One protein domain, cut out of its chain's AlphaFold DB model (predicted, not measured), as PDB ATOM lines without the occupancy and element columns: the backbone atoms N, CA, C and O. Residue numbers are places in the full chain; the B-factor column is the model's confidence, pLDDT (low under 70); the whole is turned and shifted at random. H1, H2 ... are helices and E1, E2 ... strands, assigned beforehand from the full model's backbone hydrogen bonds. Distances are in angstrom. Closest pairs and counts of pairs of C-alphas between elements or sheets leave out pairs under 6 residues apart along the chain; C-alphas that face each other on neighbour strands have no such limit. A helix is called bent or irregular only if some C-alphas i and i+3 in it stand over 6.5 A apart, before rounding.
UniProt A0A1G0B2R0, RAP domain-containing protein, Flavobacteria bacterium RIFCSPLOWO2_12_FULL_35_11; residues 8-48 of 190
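This is residues 8 to 48 of the 190 residues of the protein "RAP domain-containing protein" of Flavobacteria bacterium RIFCSPLOWO2_12_FULL_35_11 (UniProt A0A1G0B2R0). A two-stranded antiparallel hairpin, E1 and E2, forms a small wall with the short helix H1 over one face. The unnamed stretch of residues 8 to 19 folds back beside E1. The printed part has 41 residues, with E1, E2 and H1 in that order; the class is mixed, with under half of the residues in named elements. It is compact, with a radius of gyration of the C-alphas of 9.4 A, and flat, spanning 26 by 20 by 11 A.

E1, residues 20 to 25, and E2, residues 29 to 34, are antiparallel at 151 degrees; N 23 and O 31 are within hydrogen-bond range at 2.9 A. H1, residues 35 to 42, and E1 come closest at the C-alphas of Ala 35 and Ile 21, 5.7 A apart. In H1, 2 of 4 O i to N i+4 pairs and 4 of 5 O i to N i+3 pairs are within range.

E1 begins at C-alpha 20 (267.068, 291.259, 297.668) and measures 15.3 A; E2 measures 16.6 A. H1, 9.8 A, ends at C-alpha 42 (278.088, 285.204, 294.037); it is irregular, C-alphas 39 and 42 being 7.3 A apart.

The C-alphas farthest apart, of Asn 16 and Lys 27, are 26.0 A apart. The printed part has no cut; the links E1 to E2 and E2 to H1 are tight. Residues 27 and 45 to 48 have pLDDT under 70.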
ATOM      1  N   ASP A   8     277.848 287.915 308.138       80.75
ATOM      2  CA  ASP A   8     276.872 288.123 309.193       80.75
ATOM      3  C   ASP A   8     275.482 288.347 308.573       80.75
ATOM      4  O   ASP A   8     275.279 289.227 307.732       80.75
ATOM      5  N   TYR A   9     274.524 287.521 308.989       84.81
ATOM      6  CA  TYR A   9     273.132 287.550 308.535       84.81
ATOM      7  C   TYR A   9     272.177 288.120 309.594       84.81
ATOM      8  O   TYR A   9     270.963 288.002 309.447       84.81
ATOM      9  N   SER A  10     272.701 288.742 310.657       83.25
ATOM     10  CA  SER A  10     271.944 289.276 311.800       83.25
ATOM     11  C   SER A  10     270.790 290.208 311.411       83.25
ATOM     12  O   SER A  10     269.774 290.254 312.099       83.25
ATOM     13  N   LYS A  11     270.916 290.922 310.285       77.69
ATOM     14  CA  LYS A  11     269.894 291.834 309.738       77.69
ATOM     15  C   LYS A  11     269.261 291.340 308.431       77.69
ATOM     16  O   LYS A  11     268.634 292.116 307.705       77.69
ATOM     17  N   THR A  12     269.452 290.071 308.080       82.69
ATOM     18  CA  THR A  12     268.952 289.518 306.820       82.69
ATOM     19  C   THR A  12     267.481 289.131 306.923       82.69
ATOM     20  O   THR A  12     267.114 288.270 307.714       82.69
ATOM     21  N   SER A  13     266.645 289.702 306.050       81.88
ATOM     22  CA  SER A  13     265.274 289.237 305.816       81.88
ATOM     23  C   SER A  13     265.194 288.518 304.471       81.88
ATOM     24  O   SER A  13     265.573 289.078 303.440       81.88
ATOM     25  N   TYR A  14     264.737 287.264 304.486       83.94
ATOM     26  CA  TYR A  14     264.548 286.435 303.297       83.94
ATOM     27  C   TYR A  14     263.055 286.201 303.067       83.94
ATOM     28  O   TYR A  14     262.365 285.712 303.955       83.94
ATOM     29  N   PHE A  15     262.575 286.510 301.860       83.69
ATOM     30  CA  PHE A  15     261.183 286.264 301.472       83.69
ATOM     31  C   PHE A  15     261.079 285.222 300.356       83.69
ATOM     32  O   PHE A  15     260.306 284.274 300.444       83.69
ATOM     33  N   ASN A  16     261.877 285.369 299.295       87.31
ATOM     34  CA  ASN A  16     261.977 284.383 298.219       87.31
ATOM     35  C   ASN A  16     263.307 284.498 297.458       87.31
ATOM     36  O   ASN A  16     264.077 285.443 297.637       87.31
ATOM     37  N   GLN A  17     263.562 283.571 296.536       83.31
ATOM     38  CA  GLN A  17     264.798 283.529 295.747       83.31
ATOM     39  C   GLN A  17     265.077 284.798 294.909       83.31
ATOM     40  O   GLN A  17     266.234 285.136 294.662       83.31
ATOM     41  N   ARG A  18     264.044 285.538 294.484       88.06
ATOM     42  CA  ARG A  18     264.189 286.780 293.700       88.06
ATOM     43  C   ARG A  18     264.339 288.024 294.584       88.06
ATOM     44  O   ARG A  18     264.800 289.055 294.098       88.06
ATOM     45  N   SER A  19     263.973 287.936 295.862       87.56
ATOM     46  CA  SER A  19     264.062 289.046 296.812       87.56
ATOM     47  C   SER A  19     265.516 289.436 297.086       87.56
ATOM     48  O   SER A  19     266.411 288.588 297.114       87.56
ATOM     49  N   LYS A  20     265.760 290.742 297.250       86.31
ATOM     50  CA  LYS A  20     267.068 291.259 297.668       86.31
ATOM     51  C   LYS A  20     267.229 291.035 299.169       86.31
ATOM     52  O   LYS A  20     266.418 291.533 299.939       86.31
ATOM     53  N   ILE A  21     268.290 290.340 299.554       87.75
ATOM     54  CA  ILE A  21     268.728 290.186 300.936       87.75
ATOM     55  C   ILE A  21     269.799 291.227 301.256       87.75
ATOM     56  O   ILE A  21     270.631 291.546 300.402       87.75
ATOM     57  N   ASN A  22     269.779 291.733 302.486       87.00
ATOM     58  CA  ASN A  22     270.890 292.482 303.064       87.00
ATOM     59  C   ASN A  22     271.658 291.533 303.979       87.00
ATOM     60  O   ASN A  22     271.039 290.888 304.818       87.00
ATOM     61  N   TYR A  23     272.967 291.431 303.831       85.56
ATOM     62  CA  TYR A  23     273.835 290.682 304.740       85.56
ATOM     63  C   TYR A  23     275.166 291.415 304.840       85.56
ATOM     64  O   TYR A  23     275.562 292.105 303.906       85.56
ATOM     65  N   SER A  24     275.874 291.272 305.945       84.00
ATOM     66  CA  SER A  24     277.157 291.931 306.152       84.00
ATOM     67  C   SER A  24     278.289 290.980 305.802       84.00
ATOM     68  O   SER A  24     278.342 289.856 306.280       84.00
ATOM     69  N   CYS A  25     279.231 291.404 304.971       79.25
ATOM     70  CA  CYS A  25     280.522 290.746 304.890       79.25
ATOM     71  C   CYS A  25     281.386 291.197 306.059       79.25
ATOM     72  O   CYS A  25     281.596 292.393 306.234       79.25
ATOM     73  N   VAL A  26     281.946 290.243 306.804       78.06
ATOM     74  CA  VAL A  26     282.802 290.526 307.968       78.06
ATOM     75  C   VAL A  26     283.960 291.472 307.608       78.06
ATOM     76  O   VAL A  26     284.362 292.293 308.422       78.06
ATOM     77  N   LYS A  27     284.461 291.408 306.365       68.81
ATOM     78  CA  LYS A  27     285.539 292.273 305.860       68.81
ATOM     79  C   LYS A  27     285.063 293.583 305.222       68.81
ATOM     80  O   LYS A  27     285.804 294.558 305.228       68.81
ATOM     81  N   HIS A  28     283.875 293.593 304.614       70.81
ATOM     82  CA  HIS A  28     283.482 294.640 303.657       70.81
ATOM     83  C   HIS A  28     282.142 295.322 303.966       70.81
ATOM     84  O   HIS A  28     281.677 296.126 303.161       70.81
ATOM     85  N   GLY A  29     281.530 295.023 305.115       74.75
ATOM     86  CA  GLY A  29     280.296 295.662 305.570       74.75
ATOM     87  C   GLY A  29     279.042 295.176 304.838       74.75
ATOM     88  O   GLY A  29     279.028 294.086 304.265       74.75
ATOM     89  N   GLU A  30     277.968 295.965 304.899       82.00
ATOM     90  CA  GLU A  30     276.647 295.592 304.376       82.00
ATOM     91  C   GLU A  30     276.643 295.431 302.845       82.00
ATOM     92  O   GLU A  30     277.078 296.294 302.083       82.00
ATOM     93  N   ILE A  31     276.101 294.306 302.386       83.69
ATOM     94  CA  ILE A  31     275.943 293.926 300.987       83.69
ATOM     95  C   ILE A  31     274.466 293.668 300.708       83.69
ATOM     96  O   ILE A  31     273.771 293.009 301.482       83.69
ATOM     97  N   LYS A  32     274.002 294.128 299.540       86.31
ATOM     98  CA  LYS A  32     272.650 293.878 299.038       86.31
ATOM     99  C   LYS A  32     272.694 293.113 297.721       86.31
ATOM    100  O   LYS A  32     273.184 293.635 296.723       86.31
ATOM    101  N   GLN A  33     272.147 291.900 297.693       83.44
ATOM    102  CA  GLN A  33     272.027 291.100 296.466       83.44
ATOM    103  C   GLN A  33     270.781 290.212 296.491       83.44
ATOM    104  O   GLN A  33     270.161 290.065 297.537       83.44
ATOM    105  N   THR A  34     270.376 289.623 295.364       88.12
ATOM    106  CA  THR A  34     269.249 288.674 295.376       88.12
ATOM    107  C   THR A  34     269.624 287.391 296.109       88.12
ATOM    108  O   THR A  34     270.757 286.920 296.007       88.12
ATOM    109  N   ALA A  35     268.674 286.799 296.831       85.06
ATOM    110  CA  ALA A  35     268.935 285.572 297.572       85.06
ATOM    111  C   ALA A  35     269.434 284.441 296.659       85.06
ATOM    112  O   ALA A  35     270.375 283.743 297.020       85.06
ATOM    113  N   ASN A  36     268.879 284.313 295.448       88.06
ATOM    114  CA  ASN A  36     269.354 283.347 294.458       88.06
ATOM    115  C   ASN A  36     270.812 283.603 294.047       88.06
ATOM    116  O   ASN A  36     271.610 282.677 294.026       88.06
ATOM    117  N   ALA A  37     271.197 284.857 293.776       78.56
ATOM    118  CA  ALA A  37     272.584 285.185 293.440       78.56
ATOM    119  C   ALA A  37     273.540 284.816 294.585       78.56
ATOM    120  O   ALA A  37     274.578 284.196 294.348       78.56
ATOM    121  N   HIS A  38     273.161 285.140 295.824       81.56
ATOM    122  CA  HIS A  38     273.936 284.792 297.013       81.56
ATOM    123  C   HIS A  38     274.105 283.277 297.176       81.56
ATOM    124  O   HIS A  38     275.226 282.801 297.348       81.56
ATOM    125  N   LEU A  39     273.005 282.524 297.071       80.50
ATOM    126  CA  LEU A  39     272.981 281.059 297.175       80.50
ATOM    127  C   LEU A  39     273.723 280.371 296.021       80.50
ATOM    128  O   LEU A  39     274.329 279.326 296.230       80.50
ATOM    129  N   ALA A  40     273.750 280.986 294.837       81.38
ATOM    130  CA  ALA A  40     274.554 280.559 293.693       81.38
ATOM    131  C   ALA A  40     276.058 280.873 293.848       81.38
ATOM    132  O   ALA A  40     276.822 280.735 292.894       81.38
ATOM    133  N   GLY A  41     276.496 281.329 295.027       71.38
ATOM    134  CA  GLY A  41     277.905 281.555 295.341       71.38
ATOM    135  C   GLY A  41     278.460 282.902 294.879       71.38
ATOM    136  O   GLY A  41     279.667 283.104 294.971       71.38
ATOM    137  N   LYS A  42     277.621 283.854 294.426       73.12
ATOM    138  CA  LYS A  42     278.088 285.204 294.037       73.12
ATOM    139  C   LYS A  42     278.748 285.953 295.200       73.12
ATOM    140  O   LYS A  42     279.621 286.779 294.948       73.12
ATOM    141  N   GLY A  43     278.374 285.627 296.445       75.19
ATOM    142  CA  GLY A  43     279.028 286.117 297.660       75.19
ATOM    143  C   GLY A  43     279.099 287.643 297.740       75.19
ATOM    144  O   GLY A  43     278.324 288.348 297.095       75.19
ATOM    145  N   CYS A  44     280.009 288.163 298.561       72.50
ATOM    146  CA  CYS A  44     280.294 289.592 298.600       72.50
ATOM    147  C   CYS A  44     281.072 289.981 297.343       72.50
ATOM    148  O   CYS A  44     282.130 289.417 297.078       72.50
ATOM    149  N   HIS A  45     280.577 290.975 296.604       64.81
ATOM    150  CA  HIS A  45     281.242 291.491 295.402       64.81
ATOM    151  C   HIS A  45     282.676 291.966 295.703       64.81
ATOM    152  O   HIS A  45     283.571 291.721 294.908       64.81
ATOM    153  N   ASN A  46     282.900 292.517 296.906       58.41
ATOM    154  CA  ASN A  46     284.216 292.945 297.399       58.41
ATOM    155  C   ASN A  46     285.107 291.781 297.890       58.41
ATOM    156  O   ASN A  46     286.262 291.991 298.244       58.41
ATOM    157  N   CYS A  47     284.576 290.559 297.984       66.00
ATOM    158  CA  CYS A  47     285.355 289.343 298.253       66.00
ATOM    159  C   CYS A  47     285.630 288.534 296.984       66.00
ATOM    160  O   CYS A  47     286.390 287.574 297.046       66.00
ATOM    161  N   ASN A  48     284.960 288.846 295.874       65.75
ATOM    162  CA  ASN A  48     285.001 288.039 294.664       65.75
ATOM    163  C   ASN A  48     285.994 288.639 293.667       65.75
ATOM    164  O   ASN A  48     285.619 289.067 292.577       65.75
TER     165      ASN A  48